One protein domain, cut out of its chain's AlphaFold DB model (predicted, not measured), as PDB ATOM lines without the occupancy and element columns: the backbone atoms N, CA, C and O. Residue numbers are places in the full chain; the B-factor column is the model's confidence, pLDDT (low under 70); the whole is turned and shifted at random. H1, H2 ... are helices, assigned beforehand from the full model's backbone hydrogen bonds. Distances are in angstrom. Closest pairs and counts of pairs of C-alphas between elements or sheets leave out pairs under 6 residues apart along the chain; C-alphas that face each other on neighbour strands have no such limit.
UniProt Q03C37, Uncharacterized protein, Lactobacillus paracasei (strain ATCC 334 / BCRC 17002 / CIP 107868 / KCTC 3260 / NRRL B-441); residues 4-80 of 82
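Overview. This is residues 4 to 80 of the 82 residues of an uncharacterized protein of Lactobacillus paracasei (strain ATCC 334 / BCRC 17002 / CIP 107868 / KCTC 3260 / NRRL B-441) (UniProt Q03C37). Three helices, H1, H2 and H3, make a loose up-and-down bundle, each running against the one before, and residues 64 to 80, with the short helix H4, stick out as an arm. The 77 printed residues, all helix by class, have four named helices, H1 to H4 in chain order. The whole is loose, radius of gyration of the C-alphas 14.5 A, spanning 40 by 31 by 18 A.

Arrangement. H1, residues 4 to 14, and H2, residues 20 to 37, form a hairpin and only just touch, with 3 pairs of C-alphas within 8 A, the closest Tyr 13 and Leu 23 at 7.4 A. H3, residues 43 to 57, forms a hairpin with H2 at a steep tilt of 39 degrees; their closest C-alphas, Ile 26 and Leu 46, are 6.6 A apart. H3 touches H1 the same way, closest C-alphas Thr 5 and Glu 43, 5.8 A. H4, residues 67 to 75, is apart from H1, H2 and H3. In these four, every O i to N i+4 pair is within hydrogen-bond range.

Along the chain. H1, 15.2 A long, begins at C-alpha 4 (113.669, 162.901, 136.571). H2 measures 25.0 A and H3 21.5 A. H4, 12.0 A, ends at C-alpha 75 (115.455, 128.324, 138.542).

Size, cuts and confidence. The C-alphas farthest apart, Asp 14 and Pro 77, are 40.9 A apart. The printed part has no cut and no long link; residues 79 to 80 have pLDDT under 70.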
ATOM      1  N   GLU A   4     113.440 163.081 135.134       94.00
ATOM      2  CA  GLU A   4     113.669 162.901 136.571       94.00
ATOM      3  C   GLU A   4     114.865 161.973 136.831       94.00
ATOM      4  O   GLU A   4     115.752 162.296 137.623       94.00
ATOM      5  N   THR A   5     114.950 160.857 136.104       94.12
ATOM      6  CA  THR A   5     116.090 159.936 136.189       94.12
ATOM      7  C   THR A   5     117.389 160.625 135.769       94.12
ATOM      8  O   THR A   5     118.407 160.492 136.448       94.12
ATOM      9  N   ALA A   6     117.357 161.407 134.685       94.88
ATOM     10  CA  ALA A   6     118.519 162.159 134.218       94.88
ATOM     11  C   ALA A   6     118.997 163.172 135.268       94.88
ATOM     12  O   ALA A   6     120.195 163.269 135.528       94.88
ATOM     13  N   LYS A   7     118.068 163.873 135.930       96.88
ATOM     14  CA  LYS A   7     118.379 164.811 137.013       96.88
ATOM     15  C   LYS A   7     119.024 164.115 138.213       96.88
ATOM     16  O   LYS A   7     120.005 164.623 138.749       96.88
ATOM     17  N   LYS A   8     118.516 162.949 138.623       96.25
ATOM     18  CA  LYS A   8     119.106 162.157 139.718       96.25
ATOM     19  C   LYS A   8     120.536 161.723 139.394       96.25
ATOM     20  O   LYS A   8     121.423 161.890 140.222       96.25
ATOM     21  N   LEU A   9     120.771 161.222 138.181       96.38
ATOM     22  CA  LEU A   9     122.110 160.837 137.727       96.38
ATOM     23  C   LEU A   9     123.054 162.042 137.632       96.38
ATOM     24  O   LEU A   9     124.220 161.929 137.998       96.38
ATOM     25  N   GLN A  10     122.543 163.202 137.210       96.50
ATOM     26  CA  GLN A  10     123.318 164.439 137.190       96.50
ATOM     27  C   GLN A  10     123.752 164.853 138.601       96.50
ATOM     28  O   GLN A  10     124.910 165.194 138.788       96.50
ATOM     29  N   ILE A  11     122.879 164.736 139.608       96.62
ATOM     30  CA  ILE A  11     123.252 165.007 141.006       96.62
ATOM     31  C   ILE A  11     124.397 164.088 141.453       96.62
ATOM     32  O   ILE A  11     125.338 164.558 142.085       96.62
ATOM     33  N   LEU A  12     124.341 162.792 141.121       95.00
ATOM     34  CA  LEU A  12     125.405 161.837 141.462       95.00
ATOM     35  C   LEU A  12     126.728 162.177 140.766       95.00
ATOM     36  O   LEU A  12     127.787 162.084 141.382       95.00
ATOM     37  N   TYR A  13     126.672 162.614 139.513       96.00
ATOM     38  CA  TYR A  13     127.837 163.143 138.814       96.00
ATOM     39  C   TYR A  13     128.388 164.405 139.502       96.00
ATOM     40  O   TYR A  13     129.570 164.459 139.832       96.00
ATOM     41  N   ASP A  14     127.529 165.379 139.813       97.00
ATOM     42  CA  ASP A  14     127.927 166.663 140.405       97.00
ATOM     43  C   ASP A  14     128.605 166.487 141.776       97.00
ATOM     44  O   ASP A  14     129.518 167.235 142.124       97.00
ATOM     45  N   VAL A  15     128.194 165.479 142.558       95.56
ATOM     46  CA  VAL A  15     128.818 165.145 143.852       95.56
ATOM     47  C   VAL A  15     130.016 164.189 143.736       95.56
ATOM     48  O   VAL A  15     130.495 163.674 144.748       95.56
ATOM     49  N   GLY A  16     130.498 163.928 142.517       93.12
ATOM     50  CA  GLY A  16     131.677 163.102 142.248       93.12
ATOM     51  C   GLY A  16     131.475 161.609 142.508       93.12
ATOM     52  O   GLY A  16     132.444 160.890 142.741       93.12
ATOM     53  N   LYS A  17     130.224 161.136 142.518       93.44
ATOM     54  CA  LYS A  17     129.889 159.707 142.638       93.44
ATOM     55  C   LYS A  17     129.934 158.981 141.304       93.44
ATOM     56  O   LYS A  17     130.082 157.766 141.289       93.44
ATOM     57  N   LEU A  18     129.815 159.719 140.207       96.62
ATOM     58  CA  LEU A  18     129.957 159.204 138.854       96.62
ATOM     59  C   LEU A  18     131.016 160.005 138.114       96.62
ATOM     60  O   LEU A  18     131.093 161.224 138.260       96.62
ATOM     61  N   SER A  19     131.797 159.309 137.300       96.25
ATOM     62  CA  SER A  19     132.657 159.917 136.292       96.25
ATOM     63  C   SER A  19     131.879 160.218 135.003       96.25
ATOM     64  O   SER A  19     130.749 159.757 134.806       96.25
ATOM     65  N   ASP A  20     132.505 160.960 134.087       96.81
ATOM     66  CA  ASP A  20     131.992 161.139 132.723       96.81
ATOM     67  C   ASP A  20     131.784 159.794 132.009       96.81
ATOM     68  O   ASP A  20     130.792 159.602 131.298       96.81
ATOM     69  N   GLU A  21     132.701 158.847 132.227       97.12
ATOM     70  CA  GLU A  21     132.649 157.505 131.644       97.12
ATOM     71  C   GLU A  21     131.456 156.710 132.186       97.12
ATOM     72  O   GLU A  21     130.720 156.104 131.404       97.12
ATOM     73  N   ASP A  22     131.193 156.783 133.496       97.12
ATOM     74  CA  ASP A  22     130.033 156.130 134.115       97.12
ATOM     75  C   ASP A  22     128.724 156.690 133.565       97.12
ATOM     76  O   ASP A  22     127.815 155.942 133.202       97.12
ATOM     77  N   LEU A  23     128.619 158.018 133.462       96.19
ATOM     78  CA  LEU A  23     127.407 158.664 132.968       96.19
ATOM     79  C   LEU A  23     127.158 158.330 131.491       96.19
ATOM     80  O   LEU A  23     126.017 158.078 131.091       96.19
ATOM     81  N   ALA A  24     128.217 158.290 130.677       96.81
ATOM     82  CA  ALA A  24     128.143 157.849 129.289       96.81
ATOM     83  C   ALA A  24     127.707 156.380 129.189       96.81
ATOM     84  O   ALA A  24     126.814 156.057 128.402       96.81
ATOM     85  N   PHE A  25     128.274 155.504 130.018       97.69
ATOM     86  CA  PHE A  25     127.913 154.092 130.059       97.69
ATOM     87  C   PHE A  25     126.450 153.878 130.469       97.69
ATOM     88  O   PHE A  25     125.714 153.182 129.771       97.69
ATOM     89  N   ILE A  26     125.976 154.544 131.525       97.12
ATOM     90  CA  ILE A  26     124.578 154.457 131.981       97.12
ATOM     91  C   ILE A  26     123.609 154.900 130.873       97.12
ATOM     92  O   ILE A  26     122.571 154.270 130.659       97.12
ATOM     93  N   ARG A  27     123.954 155.946 130.109       95.44
ATOM     94  CA  ARG A  27     123.159 156.384 128.947       95.44
ATOM     95  C   ARG A  27     123.127 155.336 127.834       95.44
ATOM     96  O   ARG A  27     122.077 155.148 127.223       95.44
ATOM     97  N   LEU A  28     124.241 154.656 127.562       96.94
ATOM     98  CA  LEU A  28     124.280 153.559 126.588       96.94
ATOM     99  C   LEU A  28     123.407 152.383 127.033       96.94
ATOM    100  O   LEU A  28     122.692 151.805 126.215       96.94
ATOM    101  N   VAL A  29     123.416 152.065 128.326       96.69
ATOM    102  CA  VAL A  29     122.577 151.010 128.900       96.69
ATOM    103  C   VAL A  29     121.089 151.352 128.781       96.69
ATOM    104  O   VAL A  29     120.320 150.517 128.314       96.69
ATOM    105  N   ASP A  30     120.676 152.580 129.106       96.12
ATOM    106  CA  ASP A  30     119.293 153.033 128.888       96.12
ATOM    107  C   ASP A  30     118.874 152.905 127.414       96.12
ATOM    108  O   ASP A  30     117.815 152.357 127.107       96.12
ATOM    109  N   GLN A  31     119.736 153.333 126.484       95.25
ATOM    110  CA  GLN A  31     119.471 153.192 125.050       95.25
ATOM    111  C   GLN A  31     119.321 151.727 124.631       95.25
ATOM    112  O   GLN A  31     118.457 151.416 123.809       95.25
ATOM    113  N   TYR A  32     120.145 150.833 125.176       95.56
ATOM    114  CA  TYR A  32     120.051 149.399 124.918       95.56
ATOM    115  C   TYR A  32     118.737 148.814 125.449       95.56
ATOM    116  O   TYR A  32     118.047 148.107 124.716       95.56
ATOM    117  N   LEU A  33     118.355 149.145 126.684       94.50
ATOM    118  CA  LEU A  33     117.106 148.685 127.296       94.50
ATOM    119  C   LEU A  33     115.888 149.106 126.466       94.50
ATOM    120  O   LEU A  33     115.051 148.269 126.126       94.50
ATOM    121  N   VAL A  34     115.846 150.365 126.031       93.62
ATOM    122  CA  VAL A  34     114.755 150.880 125.194       93.62
ATOM    123  C   VAL A  34     114.715 150.198 123.826       93.62
ATOM    124  O   VAL A  34     113.638 149.842 123.349       93.62
ATOM    125  N   ARG A  35     115.867 150.035 123.163       94.38
ATOM    126  CA  ARG A  35     115.922 149.549 121.772       94.38
ATOM    127  C   ARG A  35     115.779 148.039 121.649       94.38
ATOM    128  O   ARG A  35     115.153 147.576 120.701       94.38
ATOM    129  N   THR A  36     116.385 147.294 122.564       92.06
ATOM    130  CA  THR A  36     116.518 145.837 122.454       92.06
ATOM    131  C   THR A  36     115.475 145.115 123.294       92.06
ATOM    132  O   THR A  36     114.903 144.129 122.841       92.06
ATOM    133  N   VAL A  37     115.217 145.608 124.508       88.81
ATOM    134  CA  VAL A  37     114.290 144.976 125.462       88.81
ATOM    135  C   VAL A  37     112.894 145.605 125.380       88.81
ATOM    136  O   VAL A  37     111.904 144.961 125.710       88.81
ATOM    137  N   GLY A  38     112.795 146.848 124.896       89.06
ATOM    138  CA  GLY A  38     111.550 147.616 124.897       89.06
ATOM    139  C   GLY A  38     111.205 148.208 126.267       89.06
ATOM    140  O   GLY A  38     110.099 148.719 126.436       89.06
ATOM    141  N   GLU A  39     112.141 148.160 127.220       91.12
ATOM    142  CA  GLU A  39     111.972 148.697 128.570       91.12
ATOM    143  C   GLU A  39     112.018 150.228 128.539       91.12
ATOM    144  O   GLU A  39     112.916 150.828 127.944       91.12
ATOM    145  N   ARG A  40     111.030 150.870 129.163       87.31
ATOM    146  CA  ARG A  40     110.865 152.333 129.181       87.31
ATOM    147  C   ARG A  40     110.868 152.915 130.590       87.31
ATOM    148  O   ARG A  40     111.066 154.122 130.716       87.31
ATOM    149  N   ASP A  41     110.685 152.080 131.608       91.50
ATOM    150  CA  ASP A  41     110.766 152.437 133.019       91.50
ATOM    151  C   ASP A  41     111.945 151.706 133.677       91.50
ATOM    152  O   ASP A  41     111.819 150.710 134.385       91.50
ATOM    153  N   SER A  42     113.142 152.203 133.381       93.50
ATOM    154  CA  SER A  42     114.412 151.640 133.841       93.50
ATOM    155  C   SER A  42     115.019 152.415 135.013       93.50
ATOM    156  O   SER A  42     116.157 152.140 135.388       93.50
ATOM    157  N   GLU A  43     114.302 153.381 135.609       94.25
ATOM    158  CA  GLU A  43     114.878 154.310 136.592       94.25
ATOM    159  C   GLU A  43     115.563 153.572 137.743       94.25
ATOM    160  O   GLU A  43     116.745 153.800 138.009       94.25
ATOM    161  N   MET A  44     114.838 152.664 138.405       93.88
ATOM    162  CA  MET A  44     115.362 151.930 139.557       93.88
ATOM    163  C   MET A  44     116.652 151.191 139.195       93.88
ATOM    164  O   MET A  44     117.634 151.257 139.935       93.88
ATOM    165  N   PHE A  45     116.659 150.527 138.040       94.81
ATOM    166  CA  PHE A  45     117.813 149.790 137.551       94.81
ATOM    167  C   PHE A  45     119.008 150.714 137.282       94.81
ATOM    168  O   PHE A  45     120.109 150.434 137.748       94.81
ATOM    169  N   LEU A  46     118.800 151.841 136.594       96.25
ATOM    170  CA  LEU A  46     119.872 152.784 136.268       96.25
ATOM    171  C   LEU A  46     120.475 153.429 137.525       96.25
ATOM    172  O   LEU A  46     121.690 153.616 137.600       96.25
ATOM    173  N   ILE A  47     119.653 153.716 138.540       95.19
ATOM    174  CA  ILE A  47     120.139 154.190 139.841       95.19
ATOM    175  C   ILE A  47     120.967 153.104 140.544       95.19
ATOM    176  O   ILE A  47     122.064 153.398 141.013       95.19
ATOM    177  N   HIS A  48     120.517 151.848 140.576       93.50
ATOM    178  CA  HIS A  48     121.310 150.766 141.183       93.50
ATOM    179  C   HIS A  48     122.622 150.523 140.436       93.50
ATOM    180  O   HIS A  48     123.659 150.336 141.071       93.50
ATOM    181  N   LEU A  49     122.604 150.601 139.104       94.94
ATOM    182  CA  LEU A  49     123.808 150.522 138.287       94.94
ATOM    183  C   LEU A  49     124.802 151.630 138.656       94.94
ATOM    184  O   LEU A  49     125.983 151.350 138.833       94.94
ATOM    185  N   SER A  50     124.325 152.864 138.841       95.00
ATOM    186  CA  SER A  50     125.173 153.990 139.249       95.00
ATOM    187  C   SER A  50     125.878 153.748 140.591       95.00
ATOM    188  O   SER A  50     127.068 154.025 140.730       95.00
ATOM    189  N   VAL A  51     125.175 153.152 141.558       92.12
ATOM    190  CA  VAL A  51     125.736 152.814 142.873       92.12
ATOM    191  C   VAL A  51     126.742 151.668 142.757       92.12
ATOM    192  O   VAL A  51     127.799 151.709 143.383       92.12
ATOM    193  N   ALA A  52     126.438 150.654 141.946       92.75
ATOM    194  CA  ALA A  52     127.332 149.523 141.721       92.75
ATOM    195  C   ALA A  52     128.654 149.952 141.059       92.75
ATOM    196  O   ALA A  52     129.713 149.469 141.456       92.75
ATOM    197  N   LEU A  53     128.603 150.885 140.099       94.06
ATOM    198  CA  LEU A  53     129.796 151.463 139.470       94.06
ATOM    199  C   LEU A  53     130.654 152.223 140.490       94.06
ATOM    200  O   LEU A  53     131.849 151.958 140.592       94.06
ATOM    201  N   GLU A  54     130.048 153.093 141.306       93.56
ATOM    202  CA  GLU A  54     130.774 153.855 142.335       93.56
ATOM    203  C   GLU A  54     131.495 152.942 143.336       93.56
ATOM    204  O   GLU A  54     132.682 153.136 143.614       93.56
ATOM    205  N   ARG A  55     130.814 151.892 143.813       92.00
ATOM    206  CA  ARG A  55     131.415 150.884 144.697       92.00
ATOM    207  C   ARG A  55     132.542 150.120 144.013       92.00
ATOM    208  O   ARG A  55     133.597 149.925 144.614       92.00
ATOM    209  N   SER A  56     132.346 149.733 142.752       90.81
ATOM    210  CA  SER A  56     133.365 149.041 141.957       90.81
ATOM    211  C   SER A  56     134.647 149.868 141.847       90.81
ATOM    212  O   SER A  56     135.735 149.345 142.091       90.81
ATOM    213  N   HIS A  57     134.536 151.168 141.555       91.19
ATOM    214  CA  HIS A  57     135.688 152.080 141.478       91.19
ATOM    215  C   HIS A  57     136.445 152.194 142.800       91.19
ATOM    216  O   HIS A  57     137.666 152.342 142.816       91.19
ATOM    217  N   LYS A  58     135.730 152.089 143.919       92.06
ATOM    218  CA  LYS A  58     136.297 152.138 145.269       92.06
ATOM    219  C   LYS A  58     136.762 150.793 145.811       92.06
ATOM    220  O   LYS A  58     137.260 150.747 146.934       92.06
ATOM    221  N   GLN A  59     136.603 149.714 145.044       91.12
ATOM    222  CA  GLN A  59     136.853 148.345 145.504       91.12
ATOM    223  C   GLN A  59     136.010 147.973 146.737       91.12
ATOM    224  O   GLN A  59     136.402 147.136 147.551       91.12
ATOM    225  N   GLU A  60     134.843 148.599 146.879       90.50
ATOM    226  CA  GLU A  60     133.866 148.243 147.898       90.50
ATOM    227  C   GLU A  60     133.064 147.022 147.423       90.50
ATOM    228  O   GLU A  60     132.718 146.923 146.240       90.50
ATOM    229  N   PRO A  61     132.743 146.074 148.318       82.81
ATOM    230  CA  PRO A  61     131.918 144.937 147.949       82.81
ATOM    231  C   PRO A  61     130.516 145.400 147.527       82.81
ATOM    232  O   PRO A  61     129.873 146.233 148.173       82.81
ATOM    233  N   VAL A  62     130.021 144.819 146.436       75.56
ATOM    234  CA  VAL A  62     128.599 144.885 146.089       75.56
ATOM    235  C   VAL A  62     127.870 143.868 146.962       75.56
ATOM    236  O   VAL A  62     128.372 142.762 147.168       75.56
ATOM    237  N   ASP A  63     126.709 144.247 147.495       78.62
ATOM    238  CA  ASP A  63     125.918 143.363 148.348       78.62
ATOM    239  C   ASP A  63     125.576 142.083 147.572       78.62
ATOM    240  O   ASP A  63     124.912 142.122 146.533       78.62
ATOM    241  N   ALA A  64     126.076 140.942 148.050       79.12
ATOM    242  CA  ALA A  64     125.799 139.659 147.429       79.12
ATOM    243  C   ALA A  64     124.359 139.256 147.745       79.12
ATOM    244  O   ALA A  64     123.956 139.206 148.911       79.12
ATOM    245  N   LEU A  65     123.585 138.941 146.706       82.75
ATOM    246  CA  LEU A  65     122.296 138.301 146.907       82.75
ATOM    247  C   LEU A  65     122.541 136.930 147.579       82.75
ATOM    248  O   LEU A  65     123.409 136.188 147.117       82.75
ATOM    249  N   PRO A  66     121.825 136.588 148.663       88.69
ATOM    250  CA  PRO A  66     121.932 135.284 149.307       88.69
ATOM    251  C   PRO A  66     121.732 134.111 148.336       88.69
ATOM    252  O   PRO A  66     120.863 134.169 147.464       88.69
ATOM    253  N   ASP A  67     122.481 133.022 148.529       87.75
ATOM    254  CA  ASP A  67     122.483 131.853 147.631       87.75
ATOM    255  C   ASP A  67     121.085 131.269 147.391       87.75
ATOM    256  O   ASP A  67     120.753 130.856 146.280       87.75
ATOM    257  N   ASN A  68     120.235 131.261 148.420       87.19
ATOM    258  CA  ASN A  68     118.863 130.775 148.315       87.19
ATOM    259  C   ASN A  68     118.006 131.644 147.381       87.19
ATOM    260  O   ASN A  68     117.207 131.104 146.624       87.19
ATOM    261  N   LEU A  69     118.204 132.964 147.387       85.00
ATOM    262  CA  LEU A  69     117.500 133.872 146.480       85.00
ATOM    263  C   LEU A  69     118.070 133.783 145.055       85.00
ATOM    264  O   LEU A  69     117.315 133.817 144.087       85.00
ATOM    265  N   TRP A  70     119.384 133.581 144.904       85.88
ATOM    266  CA  TRP A  70     119.992 133.298 143.596       85.88
ATOM    267  C   TRP A  70     119.465 132.005 142.968       85.88
ATOM    268  O   TRP A  70     119.237 131.947 141.755       85.88
ATOM    269  N   ALA A  71     119.252 130.969 143.779       84.44
ATOM    270  CA  ALA A  71     118.682 129.707 143.321       84.44
ATOM    271  C   ALA A  71     117.258 129.891 142.768       84.44
ATOM    272  O   ALA A  71     116.912 129.271 141.764       84.44
ATOM    273  N   GLU A  72     116.451 130.772 143.364       84.31
ATOM    274  CA  GLU A  72     115.107 131.094 142.867       84.31
ATOM    275  C   GLU A  72     115.156 131.811 141.510       84.31
ATOM    276  O   GLU A  72     114.461 131.407 140.577       84.31
ATOM    277  N   VAL A  73     116.037 132.806 141.358       81.94
ATOM    278  CA  VAL A  73     116.205 133.556 140.098       81.94
ATOM    279  C   VAL A  73     116.688 132.649 138.964       81.94
ATOM    280  O   VAL A  73     116.145 132.671 137.863       81.94
ATOM    281  N   THR A  74     117.695 131.814 139.223       81.12
ATOM    282  CA  THR A  74     118.266 130.904 138.211       81.12
ATOM    283  C   THR A  74     117.343 129.732 137.872       81.12
ATOM    284  O   THR A  74     117.410 129.167 136.775       81.12
ATOM    285  N   ALA A  75     116.452 129.352 138.790       83.56
ATOM    286  CA  ALA A  75     115.455 128.324 138.542       83.56
ATOM    287  C   ALA A  75     114.251 128.830 137.733       83.56
ATOM    288  O   ALA A  75     113.546 127.995 137.159       83.56
ATOM    289  N   ASP A  76     114.020 130.139 137.651       82.44
ATOM    290  CA  ASP A  76     112.889 130.690 136.914       82.44
ATOM    291  C   ASP A  76     113.074 130.486 135.387       82.44
ATOM    292  O   ASP A  76     114.099 130.869 134.807       82.44
ATOM    293  N   PRO A  77     112.097 129.859 134.698       80.88
ATOM    294  CA  PRO A  77     112.143 129.629 133.256       80.88
ATOM    295  C   PRO A  77     112.392 130.880 132.402       80.88
ATOM    296  O   PRO A  77     112.921 130.740 131.297       80.88
ATOM    297  N   ALA A  78     112.031 132.073 132.884       75.50
ATOM    298  CA  ALA A  78     112.291 133.345 132.214       75.50
ATOM    299  C   ALA A  78     113.795 133.641 132.080       75.50
ATOM    300  O   ALA A  78     114.204 134.261 131.100       75.50
ATOM    301  N   TYR A  79     114.619 133.138 133.003       68.94
ATOM    302  CA  TYR A  79     116.070 133.353 133.023       68.94
ATOM    303  C   TYR A  79     116.878 132.145 132.522       68.94
ATOM    304  O   TYR A  79     118.077 132.262 132.295       68.94
ATOM    305  N   ARG A  80     116.239 130.993 132.274       61.97
ATOM    306  CA  ARG A  80     116.897 129.782 131.734       61.97
ATOM    307  C   ARG A  80     117.199 129.824 130.229       61.97
ATOM    308  O   ARG A  80     117.796 128.883 129.716       61.97
TER     309      ARG A  80